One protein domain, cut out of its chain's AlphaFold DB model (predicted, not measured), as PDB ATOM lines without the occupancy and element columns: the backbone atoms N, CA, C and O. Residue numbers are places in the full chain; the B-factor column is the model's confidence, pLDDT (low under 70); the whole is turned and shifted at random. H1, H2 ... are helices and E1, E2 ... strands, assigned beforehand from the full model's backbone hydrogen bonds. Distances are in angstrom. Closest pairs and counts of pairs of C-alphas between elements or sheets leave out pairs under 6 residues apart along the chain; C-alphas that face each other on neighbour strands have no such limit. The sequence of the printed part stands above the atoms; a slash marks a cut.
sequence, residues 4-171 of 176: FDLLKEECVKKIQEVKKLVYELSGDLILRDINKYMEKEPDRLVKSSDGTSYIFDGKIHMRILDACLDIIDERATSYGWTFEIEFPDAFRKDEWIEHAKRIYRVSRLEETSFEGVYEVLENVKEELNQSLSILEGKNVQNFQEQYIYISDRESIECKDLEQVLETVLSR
ATOM      1  N   PHE A   4      -9.740  15.170   7.029       95.38
ATOM      2  CA  PHE A   4     -10.432  15.090   5.748       95.38
ATOM      3  C   PHE A   4     -10.579  13.640   5.257       95.38
ATOM      4  O   PHE A   4     -11.669  13.230   4.866       95.38
ATOM      5  N   ASP A   5      -9.512  12.835   5.328       94.81
ATOM      6  CA  ASP A   5      -9.565  11.424   4.925       94.81
ATOM      7  C   ASP A   5     -10.526  10.614   5.804       94.81
ATOM      8  O   ASP A   5     -11.297   9.809   5.284       94.81
ATOM      9  N   LEU A   6     -10.524  10.865   7.118       96.06
ATOM     10  CA  LEU A   6     -11.456  10.237   8.058       96.06
ATOM     11  C   LEU A   6     -12.918  10.554   7.717       96.06
ATOM     12  O   LEU A   6     -13.742   9.643   7.654       96.06
ATOM     13  N   LEU A   7     -13.226  11.828   7.460       96.50
ATOM     14  CA  LEU A   7     -14.570  12.272   7.095       96.50
ATOM     15  C   LEU A   7     -15.018  11.669   5.752       96.50
ATOM     16  O   LEU A   7     -16.153  11.209   5.618       96.50
ATOM     17  N   LYS A   8     -14.111  11.594   4.770       96.31
ATOM     18  CA  LYS A   8     -14.369  10.959   3.468       96.31
ATOM     19  C   LYS A   8     -14.680   9.477   3.622       96.31
ATOM     20  O   LYS A   8     -15.659   9.001   3.050       96.31
ATOM     21  N   GLU A   9     -13.875   8.746   4.390       96.38
ATOM     22  CA  GLU A   9     -14.122   7.329   4.663       96.38
ATOM     23  C   GLU A   9     -15.454   7.103   5.383       96.38
ATOM     24  O   GLU A   9     -16.172   6.157   5.054       96.38
ATOM     25  N   GLU A  10     -15.804   7.965   6.340       96.44
ATOM     26  CA  GLU A  10     -17.092   7.915   7.032       96.44
ATOM     27  C   GLU A  10     -18.259   8.112   6.055       96.44
ATOM     28  O   GLU A  10     -19.181   7.293   6.034       96.44
ATOM     29  N   CYS A  11     -18.191   9.133   5.193       96.88
ATOM     30  CA  CYS A  11     -19.211   9.386   4.175       96.88
ATOM     31  C   CYS A  11     -19.374   8.192   3.229       96.88
ATOM     32  O   CYS A  11     -20.490   7.739   2.995       96.88
ATOM     33  N   VAL A  12     -18.270   7.632   2.715       96.75
ATOM     34  CA  VAL A  12     -18.321   6.462   1.819       96.75
ATOM     35  C   VAL A  12     -18.982   5.268   2.508       96.75
ATOM     36  O   VAL A  12     -19.819   4.609   1.895       96.75
ATOM     37  N   LYS A  13     -18.653   4.996   3.777       96.81
ATOM     38  CA  LYS A  13     -19.277   3.903   4.540       96.81
ATOM     39  C   LYS A  13     -20.780   4.120   4.709       96.81
ATOM     40  O   LYS A  13     -21.549   3.214   4.398       96.81
ATOM     41  N   LYS A  14     -21.197   5.322   5.116       96.62
ATOM     42  CA  LYS A  14     -22.614   5.674   5.283       96.62
ATOM     43  C   LYS A  14     -23.390   5.604   3.970       96.62
ATOM     44  O   LYS A  14     -24.513   5.121   3.965       96.62
ATOM     45  N   ILE A  15     -22.789   5.997   2.843       95.75
ATOM     46  CA  ILE A  15     -23.408   5.840   1.515       95.75
ATOM     47  C   ILE A  15     -23.714   4.366   1.232       95.75
ATOM     48  O   ILE A  15     -24.813   4.046   0.788       95.75
ATOM     49  N   GLN A  16     -22.771   3.456   1.493       94.81
ATOM     50  CA  GLN A  16     -23.004   2.020   1.282       94.81
ATOM     51  C   GLN A  16     -24.090   1.469   2.212       94.81
ATOM     52  O   GLN A  16     -24.888   0.629   1.800       94.81
ATOM     53  N   GLU A  17     -24.144   1.958   3.450       94.69
ATOM     54  CA  GLU A  17     -25.178   1.594   4.417       94.69
ATOM     55  C   GLU A  17     -26.570   2.065   3.976       94.69
ATOM     56  O   GLU A  17     -27.488   1.250   3.893       94.69
ATOM     57  N   VAL A  18     -26.706   3.340   3.589       93.31
ATOM     58  CA  VAL A  18     -27.948   3.894   3.028       93.31
ATOM     59  C   VAL A  18     -28.370   3.107   1.791       93.31
ATOM     60  O   VAL A  18     -29.519   2.682   1.715       93.31
ATOM     61  N   LYS A  19     -27.453   2.836   0.849       91.88
ATOM     62  CA  LYS A  19     -27.751   2.022  -0.342       91.88
ATOM     63  C   LYS A  19     -28.325   0.665   0.036       91.88
ATOM     64  O   LYS A  19     -29.369   0.289  -0.482       91.88
ATOM     65  N   LYS A  20     -27.673  -0.057   0.948       92.00
ATOM     66  CA  LYS A  20     -28.138  -1.374   1.387       92.00
ATOM     67  C   LYS A  20     -29.553  -1.305   1.973       92.00
ATOM     68  O   LYS A  20     -30.402  -2.103   1.590       92.00
ATOM     69  N   LEU A  21     -29.811  -0.349   2.863       91.38
ATOM     70  CA  LEU A  21     -31.120  -0.182   3.500       91.38
ATOM     71  C   LEU A  21     -32.213   0.215   2.499       91.38
ATOM     72  O   LEU A  21     -33.335  -0.276   2.603       91.38
ATOM     73  N   VAL A  22     -31.890   1.057   1.515       90.12
ATOM     74  CA  VAL A  22     -32.807   1.414   0.422       90.12
ATOM     75  C   VAL A  22     -33.130   0.191  -0.435       90.12
ATOM     76  O   VAL A  22     -34.295  -0.032  -0.730       90.12
ATOM     77  N   TYR A  23     -32.137  -0.636  -0.782       90.56
ATOM     78  CA  TYR A  23     -32.366  -1.891  -1.511       90.56
ATOM     79  C   TYR A  23     -33.288  -2.842  -0.732       90.56
ATOM     80  O   TYR A  23     -34.231  -3.395  -1.296       90.56
ATOM     81  N   GLU A  24     -33.057  -3.015   0.571       90.50
ATOM     82  CA  GLU A  24     -33.940  -3.822   1.422       90.50
ATOM     83  C   GLU A  24     -35.374  -3.260   1.434       90.50
ATOM     84  O   GLU A  24     -36.329  -4.004   1.211       90.50
ATOM     85  N   LEU A  25     -35.524  -1.943   1.611       90.00
ATOM     86  CA  LEU A  25     -36.825  -1.269   1.616       90.00
ATOM     87  C   LEU A  25     -37.564  -1.409   0.276       90.00
ATOM     88  O   LEU A  25     -38.758  -1.698   0.273       90.00
ATOM     89  N   SER A  26     -36.875  -1.230  -0.852       91.69
ATOM     90  CA  SER A  26     -37.456  -1.392  -2.189       91.69
ATOM     91  C   SER A  26     -37.997  -2.807  -2.396       91.69
ATOM     92  O   SER A  26     -39.133  -2.971  -2.837       91.69
ATOM     93  N   GLY A  27     -37.232  -3.836  -2.012       92.38
ATOM     94  CA  GLY A  27     -37.689  -5.227  -2.087       92.38
ATOM     95  C   GLY A  27     -38.933  -5.491  -1.231       92.38
ATOM     96  O   GLY A  27     -39.890  -6.111  -1.705       92.38
ATOM     97  N   ASP A  28     -38.952  -4.971   0.001       90.88
ATOM     98  CA  ASP A  28     -40.096  -5.082   0.913       90.88
ATOM     99  C   ASP A  28     -41.352  -4.382   0.357       90.88
ATOM    100  O   ASP A  28     -42.462  -4.910   0.475       90.88
ATOM    101  N   LEU A  29     -41.196  -3.215  -0.277       91.31
ATOM    102  CA  LEU A  29     -42.287  -2.461  -0.904       91.31
ATOM    103  C   LEU A  29     -42.881  -3.185  -2.111       91.31
ATOM    104  O   LEU A  29     -44.103  -3.322  -2.194       91.31
ATOM    105  N   ILE A  30     -42.034  -3.712  -2.996       94.19
ATOM    106  CA  ILE A  30     -42.490  -4.496  -4.148       94.19
ATOM    107  C   ILE A  30     -43.266  -5.727  -3.664       94.19
ATOM    108  O   ILE A  30     -44.362  -6.012  -4.148       94.19
ATOM    109  N   LEU A  31     -42.741  -6.443  -2.663       92.88
ATOM    110  CA  LEU A  31     -43.416  -7.609  -2.091       92.88
ATOM    111  C   LEU A  31     -44.764  -7.240  -1.456       92.88
ATOM    112  O   LEU A  31     -45.754  -7.947  -1.649       92.88
ATOM    113  N   ARG A  32     -44.814  -6.134  -0.706       92.12
ATOM    114  CA  ARG A  32     -46.047  -5.587  -0.123       92.12
ATOM    115  C   ARG A  32     -47.093  -5.330  -1.207       92.12
ATOM    116  O   ARG A  32     -48.249  -5.705  -1.020       92.12
ATOM    117  N   ASP A  33     -46.706  -4.708  -2.314       93.50
ATOM    118  CA  ASP A  33     -47.632  -4.344  -3.389       93.50
ATOM    119  C   ASP A  33     -48.129  -5.557  -4.165       93.50
ATOM    120  O   ASP A  33     -49.324  -5.651  -4.445       93.50
ATOM    121  N   ILE A  34     -47.251  -6.527  -4.426       94.50
ATOM    122  CA  ILE A  34     -47.637  -7.818  -5.004       94.50
ATOM    123  C   ILE A  34     -48.661  -8.517  -4.109       94.50
ATOM    124  O   ILE A  34     -49.703  -8.942  -4.602       94.50
ATOM    125  N   ASN A  35     -48.413  -8.597  -2.798       93.31
ATOM    126  CA  ASN A  35     -49.344  -9.236  -1.865       93.31
ATOM    127  C   ASN A  35     -50.701  -8.518  -1.839       93.31
ATOM    128  O   ASN A  35     -51.734  -9.173  -1.951       93.31
ATOM    129  N   LYS A  36     -50.710  -7.178  -1.780       92.94
ATOM    130  CA  LYS A  36     -51.946  -6.381  -1.878       92.94
ATOM    131  C   LYS A  36     -52.700  -6.658  -3.180       92.94
ATOM    132  O   LYS A  36     -53.924  -6.760  -3.174       92.94
ATOM    133  N   TYR A  37     -51.985  -6.777  -4.298       94.69
ATOM    134  CA  TYR A  37     -52.603  -7.069  -5.587       94.69
ATOM    135  C   TYR A  37     -53.174  -8.491  -5.632       94.69
ATOM    136  O   TYR A  37     -54.293  -8.673  -6.094       94.69
ATOM    137  N   MET A  38     -52.457  -9.489  -5.107       93.94
ATOM    138  CA  MET A  38     -52.959 -10.865  -4.993       93.94
ATOM    139  C   MET A  38     -54.218 -10.953  -4.120       93.94
ATOM    140  O   MET A  38     -55.117 -11.730  -4.421       93.94
ATOM    141  N   GLU A  39     -54.303 -10.159  -3.051       94.06
ATOM    142  CA  GLU A  39     -55.511 -10.065  -2.222       94.06
ATOM    143  C   GLU A  39     -56.685  -9.419  -2.977       94.06
ATOM    144  O   GLU A  39     -57.829  -9.848  -2.814       94.06
ATOM    145  N   LYS A  40     -56.410  -8.405  -3.810       94.56
ATOM    146  CA  LYS A  40     -57.411  -7.702  -4.630       94.56
ATOM    147  C   LYS A  40     -57.912  -8.559  -5.803       94.56
ATOM    148  O   LYS A  40     -59.109  -8.572  -6.069       94.56
ATOM    149  N   GLU A  41     -57.012  -9.262  -6.491       92.69
ATOM    150  CA  GLU A  41     -57.249  -9.983  -7.755       92.69
ATOM    151  C   GLU A  41     -56.662 -11.419  -7.717       92.69
ATOM    152  O   GLU A  41     -55.729 -11.739  -8.468       92.69
ATOM    153  N   PRO A  42     -57.187 -12.317  -6.861       90.19
ATOM    154  CA  PRO A  42     -56.573 -13.622  -6.577       90.19
ATOM    155  C   PRO A  42     -56.545 -14.590  -7.769       90.19
ATOM    156  O   PRO A  42     -55.699 -15.481  -7.816       90.19
ATOM    157  N   ASP A  43     -57.443 -14.414  -8.741       92.25
ATOM    158  CA  ASP A  43     -57.515 -15.262  -9.938       92.25
ATOM    159  C   ASP A  43     -56.536 -14.825 -11.039       92.25
ATOM    160  O   ASP A  43     -56.272 -15.583 -11.976       92.25
ATOM    161  N   ARG A  44     -56.007 -13.599 -10.948       93.75
ATOM    162  CA  ARG A  44     -55.173 -12.996 -11.996       93.75
ATOM    163  C   ARG A  44     -53.695 -13.095 -11.694       93.75
ATOM    164  O   ARG A  44     -52.920 -13.335 -12.611       93.75
ATOM    165  N   LEU A  45     -53.302 -12.908 -10.436       95.00
ATOM    166  CA  LEU A  45     -51.909 -12.958 -10.004       95.00
ATOM    167  C   LEU A  45     -51.706 -14.114  -9.029       95.00
ATOM    168  O   LEU A  45     -52.167 -14.071  -7.890       95.00
ATOM    169  N   VAL A  46     -50.973 -15.134  -9.465       93.38
ATOM    170  CA  VAL A  46     -50.701 -16.322  -8.650       93.38
ATOM    171  C   VAL A  46     -49.214 -16.471  -8.380       93.38
ATOM    172  O   VAL A  46     -48.377 -16.210  -9.241       93.38
ATOM    173  N   LYS A  47     -48.861 -16.926  -7.180       94.12
ATOM    174  CA  LYS A  47     -47.473 -17.264  -6.853       94.12
ATOM    175  C   LYS A  47     -47.081 -18.581  -7.530       94.12
ATOM    176  O   LYS A  47     -47.855 -19.538  -7.503       94.12
ATOM    177  N   SER A  48     -45.893 -18.642  -8.130       91.94
ATOM    178  CA  SER A  48     -45.373 -19.870  -8.739       91.94
ATOM    179  C   SER A  48     -45.138 -20.963  -7.695       91.94
ATOM    180  O   SER A  48     -44.931 -20.695  -6.510       91.94
ATOM    181  N   SER A  49     -45.122 -22.218  -8.146       87.81
ATOM    182  CA  SER A  49     -44.911 -23.390  -7.289       87.81
ATOM    183  C   SER A  49     -43.548 -23.409  -6.593       87.81
ATOM    184  O   SER A  49     -43.441 -23.924  -5.484       87.81
ATOM    185  N   ASP A  50     -42.517 -22.834  -7.214       87.25
ATOM    186  CA  ASP A  50     -41.188 -22.680  -6.610       87.25
ATOM    187  C   ASP A  50     -41.127 -21.558  -5.556       87.25
ATOM    188  O   ASP A  50     -40.142 -21.437  -4.833       87.25
ATOM    189  N   GLY A  51     -42.182 -20.743  -5.449       85.38
ATOM    190  CA  GLY A  51     -42.281 -19.644  -4.500       85.38
ATOM    191  C   GLY A  51     -41.405 -18.429  -4.821       85.38
ATOM    192  O   GLY A  51     -41.360 -17.515  -3.998       85.38
ATOM    193  N   THR A  52     -40.735 -18.404  -5.977       86.50
ATOM    194  CA  THR A  52     -39.749 -17.371  -6.349       86.50
ATOM    195  C   THR A  52     -40.268 -16.348  -7.358       86.50
ATOM    196  O   THR A  52     -39.624 -15.326  -7.587       86.50
ATOM    197  N   SER A  53     -41.430 -16.600  -7.961       93.44
ATOM    198  CA  SER A  53     -42.023 -15.726  -8.971       93.44
ATOM    199  C   SER A  53     -43.539 -15.620  -8.833       93.44
ATOM    200  O   SER A  53     -44.177 -16.353  -8.071       93.44
ATOM    201  N   TYR A  54     -44.115 -14.690  -9.582       95.88
ATOM    202  CA  TYR A  54     -45.548 -14.455  -9.665       95.88
ATOM    203  C   TYR A  54     -45.956 -14.477 -11.133       95.88
ATOM    204  O   TYR A  54     -45.213 -14.015 -11.995       95.88
ATOM    205  N   ILE A  55     -47.106 -15.067 -11.427       94.88
ATOM    206  CA  ILE A  55     -47.595 -15.265 -12.786       94.88
ATOM    207  C   ILE A  55     -48.918 -14.529 -12.906       94.88
ATOM    208  O   ILE A  55     -49.888 -14.866 -12.228       94.88
ATOM    209  N   PHE A  56     -48.935 -13.526 -13.775       94.62
ATOM    210  CA  PHE A  56     -50.100 -12.716 -14.074       94.62
ATOM    211  C   PHE A  56     -50.773 -13.178 -15.371       94.62
ATOM    212  O   PHE A  56     -50.116 -13.317 -16.410       94.62
ATOM    213  N   ASP A  57     -52.077 -13.462 -15.300       92.06
ATOM    214  CA  ASP A  57     -52.931 -13.964 -16.387       92.06
ATOM    215  C   ASP A  57     -52.291 -15.139 -17.177       92.06
ATOM    216  O   ASP A  57     -52.504 -15.314 -18.379       92.06
ATOM    217  N   GLY A  58     -51.457 -15.945 -16.503       88.94
ATOM    218  CA  GLY A  58     -50.755 -17.102 -17.070       88.94
ATOM    219  C   GLY A  58     -49.662 -16.794 -18.103       88.94
ATOM    220  O   GLY A  58     -49.169 -17.733 -18.723       88.94
ATOM    221  N   LYS A  59     -49.317 -15.519 -18.339       90.06
ATOM    222  CA  LYS A  59     -48.429 -15.108 -19.450       90.06
ATOM    223  C   LYS A  59     -47.369 -14.072 -19.088       90.06
ATOM    224  O   LYS A  59     -46.441 -13.863 -19.863       90.06
ATOM    225  N   ILE A  60     -47.531 -13.380 -17.967       92.38
ATOM    226  CA  ILE A  60     -46.589 -12.359 -17.515       92.38
ATOM    227  C   ILE A  60     -45.917 -12.885 -16.253       92.38
ATOM    228  O   ILE A  60     -46.584 -13.149 -15.254       92.38
ATOM    229  N   HIS A  61     -44.602 -13.060 -16.306       94.19
ATOM    230  CA  HIS A  61     -43.809 -13.581 -15.200       94.19
ATOM    231  C   HIS A  61     -43.123 -12.437 -14.474       94.19
ATOM    232  O   HIS A  61     -42.383 -11.679 -15.084       94.19
ATOM    233  N   MET A  62     -43.330 -12.342 -13.168       96.12
ATOM    234  CA  MET A  62     -42.780 -11.294 -12.320       96.12
ATOM    235  C   MET A  62     -41.856 -11.894 -11.265       96.12
ATOM    236  O   MET A  62     -42.171 -12.929 -10.670       96.12
ATOM    237  N   ARG A  63     -40.724 -11.248 -11.005       95.50
ATOM    238  CA  ARG A  63     -39.751 -11.643  -9.980       95.50
ATOM    239  C   ARG A  63     -39.215 -10.411  -9.276       95.50
ATOM    240  O   ARG A  63     -39.093  -9.355  -9.879       95.50
ATOM    241  N   ILE A  64     -38.877 -10.574  -8.002       94.44
ATOM    242  CA  ILE A  64     -38.126  -9.560  -7.266       94.44
ATOM    243  C   ILE A  64     -36.658  -9.976  -7.330       94.44
ATOM    244  O   ILE A  64     -36.295 -11.006  -6.755       94.44
ATOM    245  N   LEU A  65     -35.838  -9.220  -8.053       91.25
ATOM    246  CA  LEU A  65     -34.408  -9.480  -8.220       91.25
ATOM    247  C   LEU A  65     -33.641  -8.192  -7.946       91.25
ATOM    248  O   LEU A  65     -34.007  -7.149  -8.470       91.25
ATOM    249  N   ASP A  66     -32.609  -8.260  -7.101       88.94
ATOM    250  CA  ASP A  66     -31.757  -7.111  -6.761       88.94
ATOM    251  C   ASP A  66     -32.546  -5.838  -6.395       88.94
ATOM    252  O   ASP A  66     -32.188  -4.734  -6.786       88.94
ATOM    253  N   ALA A  67     -33.622  -6.009  -5.615       89.88
ATOM    254  CA  ALA A  67     -34.545  -4.949  -5.192       89.88
ATOM    255  C   ALA A  67     -35.339  -4.253  -6.316       89.88
ATOM    256  O   ALA A  67     -35.930  -3.195  -6.092       89.88
ATOM    257  N   CYS A  68     -35.404  -4.881  -7.487       94.69
ATOM    258  CA  CYS A  68     -36.197  -4.462  -8.632       94.69
ATOM    259  C   CYS A  68     -37.335  -5.450  -8.898       94.69
ATOM    260  O   CYS A  68     -37.281  -6.622  -8.512       94.69
ATOM    261  N   LEU A  69     -38.363  -4.971  -9.591       96.69
ATOM    262  CA  LEU A  69     -39.435  -5.786 -10.135       96.69
ATOM    263  C   LEU A  69     -39.115  -6.120 -11.595       96.69
ATOM    264  O   LEU A  69     -39.345  -5.315 -12.499       96.69
ATOM    265  N   ASP A  70     -38.609  -7.329 -11.809       95.88
ATOM    266  CA  ASP A  70     -38.382  -7.885 -13.136       95.88
ATOM    267  C   ASP A  70     -39.671  -8.495 -13.676       95.88
ATOM    268  O   ASP A  70     -40.331  -9.283 -12.993       95.88
ATOM    269  N   ILE A  71     -40.019  -8.165 -14.916       94.69
ATOM    270  CA  ILE A  71     -41.216  -8.647 -15.599       94.69
ATOM    271  C   ILE A  71     -40.845  -9.169 -16.982       94.69
ATOM    272  O   ILE A  71     -40.255  -8.459 -17.789       94.69
ATOM    273  N   ILE A  72     -41.244 -10.399 -17.282       92.56
ATOM    274  CA  ILE A  72     -41.137 -11.005 -18.606       92.56
ATOM    275  C   ILE A  72     -42.550 -11.153 -19.162       92.56
ATOM    276  O   ILE A  72     -43.366 -11.896 -18.616       92.56
ATOM    277  N   ASP A  73     -42.841 -10.443 -20.248       90.56
ATOM    278  CA  ASP A  73     -44.100 -10.563 -20.981       90.56
ATOM    279  C   ASP A  73     -43.965 -11.588 -22.112       90.56
ATOM    280  O   ASP A  73     -43.269 -11.339 -23.096       90.56
ATOM    281  N   GLU A  74     -44.637 -12.735 -21.985       87.44
ATOM    282  CA  GLU A  74     -44.591 -13.835 -22.957       87.44
ATOM    283  C   GLU A  74     -45.801 -13.869 -23.910       87.44
ATOM    284  O   GLU A  74     -46.015 -14.853 -24.619       87.44
ATOM    285  N   ARG A  75     -46.628 -12.813 -23.973       86.69
ATOM    286  CA  ARG A  75     -47.829 -12.806 -24.839       86.69
ATOM    287  C   ARG A  75     -47.513 -12.881 -26.341       86.69
ATOM    288  O   ARG A  75     -48.397 -13.263 -27.109       86.69
ATOM    289  N   ALA A  76     -46.296 -12.525 -26.756       75.88
ATOM    290  CA  ALA A  76     -45.811 -12.652 -28.132       75.88
ATOM    291  C   ALA A  76     -44.280 -12.838 -28.173       75.88
ATOM    292  O   ALA A  76     -43.792 -13.917 -27.857       75.88
ATOM    293  N   THR A  77     -43.503 -11.822 -28.569       74.06
ATOM    294  CA  THR A  77     -42.038 -11.851 -28.438       74.06
ATOM    295  C   THR A  77     -41.683 -11.514 -26.998       74.06
ATOM    296  O   THR A  77     -42.026 -10.421 -26.551       74.06
ATOM    297  N   SER A  78     -41.022 -12.432 -26.286       78.62
ATOM    298  CA  SER A  78     -40.630 -12.224 -24.889       78.62
ATOM    299  C   SER A  78     -39.905 -10.888 -24.722       78.62
ATOM    300  O   SER A  78     -38.845 -10.681 -25.316       78.62
ATOM    301  N   TYR A  79     -40.486  -9.987 -23.932       83.88
ATOM    302  CA  TYR A  79     -39.914  -8.675 -23.633       83.88
ATOM    303  C   TYR A  79     -39.723  -8.523 -22.124       83.88
ATOM    304  O   TYR A  79     -40.618  -8.854 -21.345       83.88
ATOM    305  N   GLY A  80     -38.540  -8.051 -21.732       90.44
ATOM    306  CA  GLY A  80     -38.151  -7.861 -20.339       90.44
ATOM    307  C   GLY A  80     -38.309  -6.410 -19.896       90.44
ATOM    308  O   GLY A  80     -37.871  -5.494 -20.592       90.44
ATOM    309  N   TRP A  81     -38.888  -6.223 -18.717       92.94
ATOM    310  CA  TRP A  81     -38.950  -4.959 -17.997       92.94
ATOM    311  C   TRP A  81     -38.266  -5.121 -16.647       92.94
ATOM    312  O   TRP A  81     -38.434  -6.155 -16.008       92.94
ATOM    313  N   THR A  82     -37.571  -4.086 -16.193       95.50
ATOM    314  CA  THR A  82     -37.023  -4.015 -14.837       95.50
ATOM    315  C   THR A  82     -37.443  -2.676 -14.259       95.50
ATOM    316  O   THR A  82     -36.987  -1.633 -14.724       95.50
ATOM    317  N   PHE A  83     -38.367  -2.706 -13.304       95.94
ATOM    318  CA  PHE A  83     -38.822  -1.513 -12.599       95.94
ATOM    319  C   PHE A  83     -38.075  -1.380 -11.273       95.94
ATOM    320  O   PHE A  83     -38.055  -2.312 -10.467       95.94
ATOM    321  N   GLU A  84     -37.491  -0.215 -11.030       94.50
ATOM    322  CA  GLU A  84     -36.891   0.159  -9.752       94.50
ATOM    323  C   GLU A  84     -37.905   0.929  -8.904       94.50
ATOM    324  O   GLU A  84     -38.796   1.584  -9.443       94.50
ATOM    325  N   ILE A  85     -37.750   0.894  -7.579       92.31
ATOM    326  CA  ILE A  85     -38.458   1.832  -6.705       92.31
ATOM    327  C   ILE A  85     -37.634   3.108  -6.567       92.31
ATOM    328  O   ILE A  85     -36.494   3.096  -6.085       92.31
ATOM    329  N   GLU A  86     -38.239   4.220  -6.951       89.56
ATOM    330  CA  GLU A  86     -37.717   5.552  -6.727       89.56
ATOM    331  C   GLU A  86     -38.355   6.174  -5.484       89.56
ATOM    332  O   GLU A  86     -39.560   6.070  -5.256       89.56
ATOM    333  N   PHE A  87     -37.519   6.850  -4.695       86.38
ATOM    334  CA  PHE A  87     -37.926   7.636  -3.534       86.38
ATOM    335  C   PHE A  87     -37.497   9.085  -3.761       86.38
ATOM    336  O   PHE A  87     -36.390   9.455  -3.342       86.38
ATOM    337  N   PRO A  88     -38.310   9.892  -4.465       73.06
ATOM    338  CA  PRO A  88     -37.979  11.283  -4.727       73.06
ATOM    339  C   PRO A  88     -37.653  12.008  -3.420       73.06
ATOM    340  O   PRO A  88     -38.408  11.940  -2.451       73.06
ATOM    341  N   ASP A  89     -36.485  12.649  -3.385       70.56
ATOM    342  CA  ASP A  89     -36.015  13.518  -2.301       70.56
ATOM    343  C   ASP A  89     -35.883  12.881  -0.899       70.56
ATOM    344  O   ASP A  89     -35.620  13.585   0.075       70.56
ATOM    345  N   ALA A  90     -36.017  11.555  -0.767       75.19
ATOM    346  CA  ALA A  90     -36.033  10.906   0.546       75.19
ATOM    347  C   ALA A  90     -34.636  10.568   1.088       75.19
ATOM    348  O   ALA A  90     -34.410  10.638   2.298       75.19
ATOM    349  N   PHE A  91     -33.702  10.164   0.215       85.06
ATOM    350  CA  PHE A  91     -32.422   9.589   0.640       85.06
ATOM    351  C   PHE A  91     -31.239  10.053  -0.206       85.06
ATOM    352  O   PHE A  91     -31.224   9.925  -1.433       85.06
ATOM    353  N   ARG A  92     -30.159  10.449   0.468       85.00
ATOM    354  CA  ARG A  92     -28.842  10.613  -0.141       85.00
ATOM    355  C   ARG A  92     -28.183   9.243  -0.307       85.00
ATOM    356  O   ARG A  92     -27.511   8.753   0.594       85.00
ATOM    357  N   LYS A  93     -28.370   8.617  -1.472       81.12
ATOM    358  CA  LYS A  93     -27.829   7.275  -1.764       81.12
ATOM    359  C   LYS A  93     -26.585   7.260  -2.654       81.12
ATOM    360  O   LYS A  93     -25.933   6.228  -2.722       81.12
ATOM    361  N   ASP A  94     -26.209   8.362  -3.304       86.25
ATOM    362  CA  ASP A  94     -25.120   8.379  -4.293       86.25
ATOM    363  C   ASP A  94     -23.835   9.070  -3.831       86.25
ATOM    364  O   ASP A  94     -23.823   9.924  -2.951       86.25
ATOM    365  N   GLU A  95     -22.722   8.717  -4.481       92.44
ATOM    366  CA  GLU A  95     -21.410   9.331  -4.239       92.44
ATOM    367  C   GLU A  95     -21.196  10.642  -5.014       92.44
ATOM    368  O   GLU A  95     -20.130  11.248  -4.895       92.44
ATOM    369  N   TRP A  96     -22.144  11.060  -5.854       93.69
ATOM    370  CA  TRP A  96     -21.952  12.171  -6.789       93.69
ATOM    371  C   TRP A  96     -22.346  13.505  -6.179       93.69
ATOM    372  O   TRP A  96     -23.481  13.664  -5.740       93.69
ATOM    373  N   ILE A  97     -21.425  14.459  -6.163       92.50
ATOM    374  CA  ILE A  97     -21.645  15.822  -5.675       92.50
ATOM    375  C   ILE A  97     -21.467  16.774  -6.847       92.50
ATOM    376  O   ILE A  97     -20.460  16.693  -7.550       92.50
ATOM    377  N   GLU A  98     -22.399  17.702  -7.031       91.12
ATOM    378  CA  GLU A  98     -22.207  18.819  -7.948       91.12
ATOM    379  C   GLU A  98     -21.673  20.042  -7.191       91.12
ATOM    380  O   GLU A  98     -22.267  20.501  -6.220       91.12
ATOM    381  N   HIS A  99     -20.548  20.591  -7.645       90.88
ATOM    382  CA  HIS A  99     -20.007  21.854  -7.154       90.88
ATOM    383  C   HIS A  99     -19.532  22.700  -8.334       90.88
ATOM    384  O   HIS A  99     -18.766  22.232  -9.177       90.88
ATOM    385  N   ALA A 100     -20.001  23.948  -8.417       89.69
ATOM    386  CA  ALA A 100     -19.670  24.877  -9.502       89.69
ATOM    387  C   ALA A 100     -19.832  24.266 -10.917       89.69
ATOM    388  O   ALA A 100     -18.977  24.451 -11.787       89.69
ATOM    389  N   LYS A 101     -20.938  23.536 -11.148       90.44
ATOM    390  CA  LYS A 101     -21.256  22.818 -12.404       90.44
ATOM    391  C   LYS A 101     -20.290  21.683 -12.764       90.44
ATOM    392  O   LYS A 101     -20.219  21.266 -13.922       90.44
ATOM    393  N   ARG A 102     -19.505  21.200 -11.801       92.19
ATOM    394  CA  ARG A 102     -18.640  20.027 -11.943       92.19
ATOM    395  C   ARG A 102     -19.123  18.922 -11.026       92.19
ATOM    396  O   ARG A 102     -19.505  19.183  -9.890       92.19
ATOM    397  N   ILE A 103     -19.063  17.693 -11.523       93.88
ATOM    398  CA  ILE A 103     -19.462  16.503 -10.779       93.88
ATOM    399  C   ILE A 103     -18.215  15.850 -10.187       93.88
ATOM    400  O   ILE A 103     -17.262  15.530 -10.900       93.88
ATOM    401  N   TYR A 104     -18.246  15.632  -8.881       94.44
ATOM    402  CA  TYR A 104     -17.208  14.972  -8.106       94.44
ATOM    403  C   TYR A 104     -17.745  13.677  -7.515       94.44
ATOM    404  O   TYR A 104     -18.931  13.559  -7.216       94.44
ATOM    405  N   ARG A 105     -16.855  12.706  -7.308       95.50
ATOM    406  CA  ARG A 105     -17.168  11.471  -6.590       95.50
ATOM    407  C   ARG A 105     -16.562  11.543  -5.195       95.50
ATOM    408  O   ARG A 105     -15.350  11.717  -5.101       95.50
ATOM    409  N   VAL A 106     -17.364  11.351  -4.145       95.19
ATOM    410  CA  VAL A 106     -16.931  11.411  -2.732       95.19
ATOM    411  C   VAL A 106     -15.651  10.609  -2.493       95.19
ATOM    412  O   VAL A 106     -14.672  11.141  -1.980       95.19
ATOM    413  N   SER A 107     -15.606   9.351  -2.942       95.12
ATOM    414  CA  SER A 107     -14.442   8.466  -2.769       95.12
ATOM    415  C   SER A 107     -13.152   8.955  -3.439       95.12
ATOM    416  O   SER A 107     -12.068   8.488  -3.093       95.12
ATOM    417  N   ARG A 108     -13.250   9.894  -4.386       94.94
ATOM    418  CA  ARG A 108     -12.123  10.461  -5.141       94.94
ATOM    419  C   ARG A 108     -11.802  11.902  -4.756       94.94
ATOM    420  O   ARG A 108     -10.946  12.504  -5.392       94.94
ATOM    421  N   LEU A 109     -12.484  12.460  -3.757       94.44
ATOM    422  CA  LEU A 109     -12.178  13.801  -3.285       94.44
ATOM    423  C   LEU A 109     -10.821  13.836  -2.574       94.44
ATOM    424  O   LEU A 109     -10.490  12.993  -1.731       94.44
ATOM    425  N   GLU A 110     -10.070  14.871  -2.917       94.12
ATOM    426  CA  GLU A 110      -8.859  15.334  -2.250       94.12
ATOM    427  C   GLU A 110      -9.141  16.675  -1.560       94.12
ATOM    428  O   GLU A 110      -9.990  17.445  -2.015       94.12
ATOM    429  N   GLU A 111      -8.412  16.990  -0.491       93.25
ATOM    430  CA  GLU A 111      -8.575  18.235   0.282       93.25
ATOM    431  C   GLU A 111      -8.345  19.506  -0.565       93.25
ATOM    432  O   GLU A 111      -8.827  20.586  -0.244       93.25
ATOM    433  N   THR A 112      -7.656  19.366  -1.698       93.38
ATOM    434  CA  THR A 112      -7.354  20.423  -2.675       93.38
ATOM    435  C   THR A 112      -8.314  20.456  -3.870       93.38
ATOM    436  O   THR A 112      -8.096  21.235  -4.798       93.38
ATOM    437  N   SER A 113      -9.367  19.625  -3.887       91.88
ATOM    438  CA  SER A 113     -10.250  19.471  -5.060       91.88
ATOM    439  C   SER A 113     -10.933  20.777  -5.471       91.88
ATOM    440  O   SER A 113     -11.103  21.036  -6.665       91.88
ATOM    441  N   PHE A 114     -11.361  21.567  -4.483       94.25
ATOM    442  CA  PHE A 114     -11.936  22.905  -4.633       94.25
ATOM    443  C   PHE A 114     -12.042  23.594  -3.260       94.25
ATOM    444  O   PHE A 114     -11.961  22.949  -2.214       94.25
ATOM    445  N   GLU A 115     -12.221  24.913  -3.264       93.88
ATOM    446  CA  GLU A 115     -12.410  25.705  -2.045       93.88
ATOM    447  C   GLU A 115     -13.720  25.321  -1.339       93.88
ATOM    448  O   GLU A 115     -14.775  25.268  -1.965       93.88
ATOM    449  N   GLY A 116     -13.655  25.026  -0.038       93.25
ATOM    450  CA  GLY A 116     -14.825  24.590   0.735       93.25
ATOM    451  C   GLY A 116     -15.163  23.098   0.616       93.25
ATOM    452  O   GLY A 116     -16.199  22.673   1.118       93.25
ATOM    453  N   VAL A 117     -14.298  22.268   0.011       95.12
ATOM    454  CA  VAL A 117     -14.529  20.809  -0.099       95.12
ATOM    455  C   VAL A 117     -14.785  20.129   1.251       95.12
ATOM    456  O   VAL A 117     -15.581  19.197   1.319       95.12
ATOM    457  N   TYR A 118     -14.159  20.614   2.326       95.12
ATOM    458  CA  TYR A 118     -14.379  20.096   3.677       95.12
ATOM    459  C   TYR A 118     -15.822  20.337   4.149       95.12
ATOM    460  O   TYR A 118     -16.484  19.408   4.594       95.12
ATOM    461  N   GLU A 119     -16.334  21.561   3.989       94.81
ATOM    462  CA  GLU A 119     -17.708  21.931   4.363       94.81
ATOM    463  C   GLU A 119     -18.744  21.162   3.535       94.81
ATOM    464  O   GLU A 119     -19.730  20.662   4.066       94.81
ATOM    465  N   VAL A 120     -18.483  20.991   2.237       94.50
ATOM    466  CA  VAL A 120     -19.333  20.171   1.365       94.50
ATOM    467  C   VAL A 120     -19.398  18.724   1.854       94.50
ATOM    468  O   VAL A 120     -20.464  18.114   1.824       94.50
ATOM    469  N   LEU A 121     -18.281  18.168   2.319       95.38
ATOM    470  CA  LEU A 121     -18.237  16.798   2.812       95.38
ATOM    471  C   LEU A 121     -18.945  16.639   4.170       95.38
ATOM    472  O   LEU A 121     -19.607  15.625   4.383       95.38
ATOM    473  N   GLU A 122     -18.875  17.642   5.049       96.00
ATOM    474  CA  GLU A 122     -19.680  17.679   6.283       96.00
ATOM    475  C   GLU A 122     -21.183  17.738   5.969       96.00
ATOM    476  O   GLU A 122     -21.961  16.979   6.543       96.00
ATOM    477  N   ASN A 123     -21.604  18.545   4.989       94.38
ATOM    478  CA  ASN A 123     -23.009  18.582   4.561       94.38
ATOM    479  C   ASN A 123     -23.482  17.220   4.034       94.38
ATOM    480  O   ASN A 123     -24.554  16.749   4.405       94.38
ATOM    481  N   VAL A 124     -22.651  16.541   3.235       95.00
ATOM    482  CA  VAL A 124     -22.937  15.177   2.759       95.00
ATOM    483  C   VAL A 124     -23.099  14.208   3.927       95.00
ATOM    484  O   VAL A 124     -23.998  13.369   3.907       95.00
ATOM    485  N   LYS A 125     -22.257  14.306   4.957       95.94
ATOM    486  CA  LYS A 125     -22.386  13.483   6.161       95.94
ATOM    487  C   LYS A 125     -23.711  13.733   6.883       95.94
ATOM    488  O   LYS A 125     -24.352  12.767   7.297       95.94
ATOM    489  N   GLU A 126     -24.136  14.984   7.012       95.31
ATOM    490  CA  GLU A 126     -25.415  15.322   7.641       95.31
ATOM    491  C   GLU A 126     -26.617  14.813   6.833       95.31
ATOM    492  O   GLU A 126     -27.514  14.190   7.404       95.31
ATOM    493  N   GLU A 127     -26.607  14.955   5.504       94.19
ATOM    494  CA  GLU A 127     -27.623  14.361   4.616       94.19
ATOM    495  C   GLU A 127     -27.697  12.830   4.768       94.19
ATOM    496  O   GLU A 127     -28.780  12.234   4.783       94.19
ATOM    497  N   LEU A 128     -26.545  12.171   4.917       95.31
ATOM    498  CA  LEU A 128     -26.468  10.727   5.145       95.31
ATOM    499  C   LEU A 128     -27.021  10.334   6.517       95.31
ATOM    500  O   LEU A 128     -27.740   9.343   6.619       95.31
ATOM    501  N   ASN A 129     -26.732  11.105   7.567       94.00
ATOM    502  CA  ASN A 129     -27.292  10.875   8.900       94.00
ATOM    503  C   ASN A 129     -28.819  11.015   8.902       94.00
ATOM    504  O   ASN A 129     -29.509  10.189   9.500       94.00
ATOM    505  N   GLN A 130     -29.349  12.015   8.196       91.62
ATOM    506  CA  GLN A 130     -30.791  12.184   8.016       91.62
ATOM    507  C   GLN A 130     -31.396  10.990   7.274       91.62
ATOM    508  O   GLN A 130     -32.373  10.409   7.745       91.62
ATOM    509  N   SER A 131     -30.769  10.565   6.173       91.50
ATOM    510  CA  SER A 131     -31.206   9.400   5.392       91.50
ATOM    511  C   SER A 131     -31.265   8.133   6.254       91.50
ATOM    512  O   SER A 131     -32.275   7.432   6.253       91.50
ATOM    513  N   LEU A 132     -30.213   7.863   7.036       91.88
ATOM    514  CA  LEU A 132     -30.161   6.723   7.955       91.88
ATOM    515  C   LEU A 132     -31.251   6.804   9.027       91.88
ATOM    516  O   LEU A 132     -31.952   5.823   9.244       91.88
ATOM    517  N   SER A 133     -31.456   7.970   9.643       89.06
ATOM    518  CA  SER A 133     -32.495   8.142  10.664       89.06
ATOM    519  C   SER A 133     -33.901   7.865  10.121       89.06
ATOM    520  O   SER A 133     -34.710   7.239  10.810       89.06
ATOM    521  N   ILE A 134     -34.190   8.290   8.887       85.69
ATOM    522  CA  ILE A 134     -35.465   8.009   8.214       85.69
ATOM    523  C   ILE A 134     -35.607   6.501   7.944       85.69
ATOM    524  O   ILE A 134     -36.665   5.924   8.200       85.69
ATOM    525  N   LEU A 135     -34.542   5.854   7.460       87.06
ATOM    526  CA  LEU A 135     -34.524   4.422   7.136       87.06
ATOM    527  C   LEU A 135     -34.616   3.522   8.379       87.06
ATOM    528  O   LEU A 135     -35.264   2.478   8.329       87.06
ATOM    529  N   GLU A 136     -34.008   3.911   9.500       81.75
ATOM    530  CA  GLU A 136     -34.063   3.181  10.775       81.75
ATOM    531  C   GLU A 136     -35.426   3.317  11.467       81.75
ATOM    532  O   GLU A 136     -35.900   2.370  12.095       81.75
ATOM    533  N   GLY A 137     -36.105   4.455  11.294       70.75
ATOM    534  CA  GLY A 137     -37.449   4.718  11.821       70.75
ATOM    535  C   GLY A 137     -38.588   3.938  11.146       70.75
ATOM    536  O   GLY A 137     -39.747   4.294  11.359       70.75
ATOM    537  N   LYS A 138     -38.263   2.919  10.329       62.78
ATOM    538  CA  LYS A 138     -39.127   2.087   9.466       62.78
ATOM    539  C   LYS A 138     -40.631   2.222   9.737       62.78
ATOM    540  O   LYS A 138     -41.222   1.434  10.474       62.78
ATOM    541  N   ASN A 139     -41.279   3.140   9.025       63.31
ATOM    542  CA  ASN A 139     -42.702   3.027   8.736       63.31
ATOM    543  C   ASN A 139     -42.907   3.092   7.223       63.31
ATOM    544  O   ASN A 139     -43.073   4.158   6.638       63.31
ATOM    545  N   VAL A 140     -42.870   1.909   6.607       60.06
ATOM    546  CA  VAL A 140     -42.955   1.634   5.159       60.06
ATOM    547  C   VAL A 140     -44.199   2.264   4.496       60.06
ATOM    548  O   VAL A 140     -44.297   2.308   3.278       60.06
ATOM    549  N   GLN A 141     -45.166   2.750   5.281       60.06
ATOM    550  CA  GLN A 141     -46.396   3.382   4.797       60.06
ATOM    551  C   GLN A 141     -46.285   4.890   4.526       60.06
ATOM    552  O   GLN A 141     -47.221   5.457   3.971       60.06
ATOM    553  N   ASN A 142     -45.193   5.543   4.929       66.62
ATOM    554  CA  ASN A 142     -45.076   7.005   4.865       66.62
ATOM    555  C   ASN A 142     -44.224   7.515   3.700       66.62
ATOM    556  O   ASN A 142     -44.050   8.726   3.566       66.62
ATOM    557  N   PHE A 143     -43.662   6.618   2.896       69.50
ATOM    558  CA  PHE A 143     -42.886   7.019   1.735       69.50
ATOM    559  C   PHE A 143     -43.827   7.335   0.570       69.50
ATOM    560  O   PHE A 143     -44.921   6.785   0.464       69.50
ATOM    561  N   GLN A 144     -43.435   8.310  -0.246       71.81
ATOM    562  CA  GLN A 144     -43.981   8.460  -1.585       71.81
ATOM    563  C   GLN A 144     -43.015   7.740  -2.514       71.81
ATOM    564  O   GLN A 144     -41.973   8.280  -2.877       71.81
ATOM    565  N   GLU A 145     -43.327   6.488  -2.810       81.56
ATOM    566  CA  GLU A 145     -42.612   5.675  -3.779       81.56
ATOM    567  C   GLU A 145     -43.288   5.697  -5.152       81.56
ATOM    568  O   GLU A 145     -44.509   5.825  -5.265       81.56
ATOM    569  N   GLN A 146     -42.485   5.517  -6.194       90.12
ATOM    570  CA  GLN A 146     -42.973   5.195  -7.530       90.12
ATOM    571  C   GLN A 146     -42.097   4.126  -8.174       90.12
ATOM    572  O   GLN A 146     -40.915   3.995  -7.862       90.12
ATOM    573  N   TYR A 147     -42.685   3.362  -9.084       93.94
ATOM    574  CA  TYR A 147     -41.961   2.448  -9.950       93.94
ATOM    575  C   TYR A 147     -41.426   3.235 -11.139       93.94
ATOM    576  O   TYR A 147     -42.183   3.929 -11.816       93.94
ATOM    577  N   ILE A 148     -40.142   3.089 -11.432       94.50
ATOM    578  CA  ILE A 148     -39.524   3.689 -12.607       94.50
ATOM    579  C   ILE A 148     -38.889   2.607 -13.474       94.50
ATOM    580  O   ILE A 148     -38.153   1.747 -12.999       94.50
ATOM    581  N   TYR A 149     -39.189   2.646 -14.767       90.69
ATOM    582  CA  TYR A 149     -38.501   1.876 -15.792       90.69
ATOM    583  C   TYR A 149     -37.655   2.831 -16.623       90.69
ATOM    584  O   TYR A 149     -38.170   3.815 -17.154       90.69
ATOM    585  N   ILE A 150     -36.364   2.537 -16.760       85.44
ATOM    586  CA  ILE A 150     -35.440   3.314 -17.588       85.44
ATOM    587  C   ILE A 150     -34.768   2.371 -18.581       85.44
ATOM    588  O   ILE A 150     -34.183   1.357 -18.212       85.44
ATOM    589  N   SER A 151     -34.817   2.742 -19.855       84.69
ATOM    590  CA  SER A 151     -34.033   2.132 -20.925       84.69
ATOM    591  C   SER A 151     -33.332   3.215 -21.743       84.69
ATOM    592  O   SER A 151     -33.634   4.399 -21.615       84.69
ATOM    593  N   ASP A 152     -32.465   2.811 -22.671       79.94
ATOM    594  CA  ASP A 152     -31.813   3.737 -23.608       79.94
ATOM    595  C   ASP A 152     -32.800   4.569 -24.454       79.94
ATOM    596  O   ASP A 152     -32.406   5.556 -25.076       79.94
ATOM    597  N   ARG A 153     -34.069   4.146 -24.552       81.81
ATOM    598  CA  ARG A 153     -35.064   4.726 -25.471       81.81
ATOM    599  C   ARG A 153     -36.224   5.422 -24.776       81.81
ATOM    600  O   ARG A 153     -36.876   6.249 -25.409       81.81
ATOM    601  N   GLU A 154     -36.512   5.075 -23.529       87.62
ATOM    602  CA  GLU A 154     -37.655   5.614 -22.798       87.62
ATOM    603  C   GLU A 154     -37.442   5.546 -21.286       87.62
ATOM    604  O   GLU A 154     -36.727   4.678 -20.785       87.62
ATOM    605  N   SER A 155     -38.110   6.458 -20.586       92.06
ATOM    606  CA  SER A 155     -38.288   6.445 -19.140       92.06
ATOM    607  C   SER A 155     -39.789   6.475 -18.863       92.06
ATOM    608  O   SER A 155     -40.510   7.273 -19.468       92.06
ATOM    609  N   ILE A 156     -40.258   5.553 -18.026       93.31
ATOM    610  CA  ILE A 156     -41.669   5.393 -17.679       93.31
ATOM    611  C   ILE A 156     -41.794   5.383 -16.162       93.31
ATOM    612  O   ILE A 156     -41.154   4.576 -15.491       93.31
ATOM    613  N   GLU A 157     -42.663   6.242 -15.647       94.88
ATOM    614  CA  GLU A 157     -43.011   6.327 -14.232       94.88
ATOM    615  C   GLU A 157     -44.398   5.713 -14.016       94.88
ATOM    616  O   GLU A 157     -45.342   5.981 -14.762       94.88
ATOM    617  N   CYS A 158     -44.522   4.860 -13.005       95.00
ATOM    618  CA  CYS A 158     -45.751   4.180 -12.616       95.00
ATOM    619  C   CYS A 158     -45.951   4.368 -11.114       95.00
ATOM    620  O   CYS A 158     -45.105   3.986 -10.311       95.00
ATOM    621  N   LYS A 159     -47.087   4.933 -10.707       92.94
ATOM    622  CA  LYS A 159     -47.329   5.261  -9.292       92.94
ATOM    623  C   LYS A 159     -47.542   4.029  -8.399       92.94
ATOM    624  O   LYS A 159     -47.457   4.130  -7.183       92.94
ATOM    625  N   ASP A 160     -47.910   2.895  -8.991       92.69
ATOM    626  CA  ASP A 160     -48.258   1.661  -8.294       92.69
ATOM    627  C   ASP A 160     -48.124   0.442  -9.223       92.69
ATOM    628  O   ASP A 160     -47.905   0.564 -10.433       92.69
ATOM    629  N   LEU A 161     -48.278  -0.752  -8.643       94.62
ATOM    630  CA  LEU A 161     -48.193  -2.018  -9.370       94.62
ATOM    631  C   LEU A 161     -49.289  -2.181 -10.441       94.62
ATOM    632  O   LEU A 161     -49.079  -2.870 -11.437       94.62
ATOM    633  N   GLU A 162     -50.454  -1.556 -10.259       94.50
ATOM    634  CA  GLU A 162     -51.547  -1.621 -11.233       94.50
ATOM    635  C   GLU A 162     -51.155  -0.873 -12.512       94.50
ATOM    636  O   GLU A 162     -51.257  -1.436 -13.600       94.50
ATOM    637  N   GLN A 163     -50.574   0.323 -12.384       95.88
ATOM    638  CA  GLN A 163     -50.020   1.064 -13.519       95.88
ATOM    639  C   GLN A 163     -48.835   0.360 -14.180       95.88
ATOM    640  O   GLN A 163     -48.709   0.413 -15.406       95.88
ATOM    641  N   VAL A 164     -47.985  -0.325 -13.407       96.00
ATOM    642  CA  VAL A 164     -46.919  -1.167 -13.974       96.00
ATOM    643  C   VAL A 164     -47.523  -2.237 -14.885       96.00
ATOM    644  O   VAL A 164     -47.119  -2.372 -16.042       96.00
ATOM    645  N   LEU A 165     -48.529  -2.972 -14.402       94.25
ATOM    646  CA  LEU A 165     -49.190  -4.017 -15.182       94.25
ATOM    647  C   LEU A 165     -49.938  -3.444 -16.392       94.25
ATOM    648  O   LEU A 165     -49.819  -3.999 -17.480       94.25
ATOM    649  N   GLU A 166     -50.656  -2.326 -16.252       93.94
ATOM    650  CA  GLU A 166     -51.298  -1.624 -17.374       93.94
ATOM    651  C   GLU A 166     -50.282  -1.218 -18.449       93.94
ATOM    652  O   GLU A 166     -50.513  -1.438 -19.641       93.94
ATOM    653  N   THR A 167     -49.129  -0.689 -18.031       93.56
ATOM    654  CA  THR A 167     -48.031  -0.299 -18.923       93.56
ATOM    655  C   THR A 167     -47.519  -1.504 -19.701       93.56
ATOM    656  O   THR A 167     -47.513  -1.475 -20.935       93.56
ATOM    657  N   VAL A 168     -47.167  -2.589 -19.004       92.19
ATOM    658  CA  VAL A 168     -46.709  -3.836 -19.635       92.19
ATOM    659  C   VAL A 168     -47.781  -4.378 -20.582       92.19
ATOM    660  O   VAL A 168     -47.490  -4.713 -21.729       92.19
ATOM    661  N   LEU A 169     -49.046  -4.398 -20.152       90.75
ATOM    662  CA  LEU A 169     -50.162  -4.902 -20.948       90.75
ATOM    663  C   LEU A 169     -50.394  -4.094 -22.229       90.75
ATOM    664  O   LEU A 169     -50.687  -4.700 -23.265       90.75
ATOM    665  N   SER A 170     -50.257  -2.768 -22.161       89.81
ATOM    666  CA  SER A 170     -50.480  -1.840 -23.277       89.81
ATOM    667  C   SER A 170     -49.426  -1.953 -24.379       89.81
ATOM    668  O   SER A 170     -49.702  -1.645 -25.542       89.81
ATOM    669  N   ARG A 171     -48.229  -2.443 -24.034       82.25
ATOM    670  CA  ARG A 171     -47.158  -2.715 -24.988       82.25
ATOM    671  C   ARG A 171     -47.526  -3.946 -25.813       82.25
ATOM    672  O   ARG A 171     -47.158  -5.071 -25.499       82.25
TER     673      ARG A 171
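Overview. This is residues 4 to 171 of the 176 residues of an uncharacterized protein of Ruminococcus sp. AM27-27 (UniProt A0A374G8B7). A strongly curled sheet of seven strands, like part of a barrel, wraps round the short helix H3, and residues 22 to 39 of the long helix H1 pack on this sheet. H1 runs lengthwise through the domain and joins this lobe to a smaller one, where H2 packs side by side with H1 and the small hairpin E6 and E7 is near H2. The 168 printed residues hold three named helices and nine named strands, in the order H1 E1 E2 E3 E4 E5 E6 E7 H2 E8 E9 H3, and the class is mixed, helices and strands. The large sheet runs E1 E2 E3 E4 E5 E8 E9 and the small one E6 E7, both antiparallel. The whole is loose, with a radius of gyration of the C-alphas of 19.5 A, and elongated, spanning 60 by 36 by 26 A.

Arrangement. The large sheet consists of E1, residues 45 to 47, E2, residues 54 to 56, E3, residues 60 to 65, E4, residues 68 to 73, E5, residues 79 to 86, E8, residues 146 to 150, and E9, residues 155 to 158. It is strongly twisted, and E1 and E9 are its edge strands. E1 to E5 form a meander, each strand the antiparallel neighbour of the one before. In the hairpin E3 and E4, N 63 and O 70 are within hydrogen-bond range at 2.8 A; in the hairpin E4 and E5, N 71 and O 81 are at 2.8 A. The pairing of E5 is staggered: residues 79 to 83 pair with E4 and residues 83 to 86 with E8, where N 84 and O 148 are 2.9 A apart. In the hairpin E8 and E9, N 149 and O 156 are 2.8 A apart. H3, residues 161 to 170, is on the sheet, which curls round it; the closest C-alphas of H3 and E9 are those of Val 164 and Cys 158, 5.6 A apart. H1, residues 4 to 40, is on the sheet at a height of 8.9 A over the sheet, and its line stands at 10 degrees to E4 on the local plane, along the strands. H1 and H3 with this sheet make two layers, helices on one face of a sheet. H1 touches H3 with residues 33 to 37 alone, about perpendicular at 74 degrees, closest at the C-alphas of Asp 33 and Leu 161, 6.4 A apart. H2, residues 117 to 136, is not on the sheet but touches H1 at a shallow tilt of 31 degrees, the same way, with the C-alphas of Cys 11 and Lys 125 closest at 5.6 A. E6, residues 96 to 99, is near H2 and forms a hairpin with E7, residues 102 to 105, with N 97 and O 104 at 2.9 A. H1 is apart from both E6 and E7. In H1, H2 and H3 every O i to N i+4 pair is within hydrogen-bond range.

Along the chain. E5, the longest strand, measures 22.2 A from C-alpha 79 to C-alpha 86. E4 measures 15.9 A, E3 15.6 A and E8 12.7 A. H1 begins at C-alpha 4, (-10.432, 15.090, 5.748), and ends at C-alpha 40, (-57.411, -7.702, -4.630), 53.2 A away. H2 measures 28.5 A and H3 14.1 A, with C-alpha 170 at (-50.480, -1.840, -23.277).

Size, cuts and confidence. The two C-alphas farthest apart are those of Asp 43 and Thr 112, at 62.0 A. The printed part has no cut. The link from E7 to H2, 11 residues, is long. The mean pLDDT of the printed part is 90.3, and residues 138 to 143 are under 70.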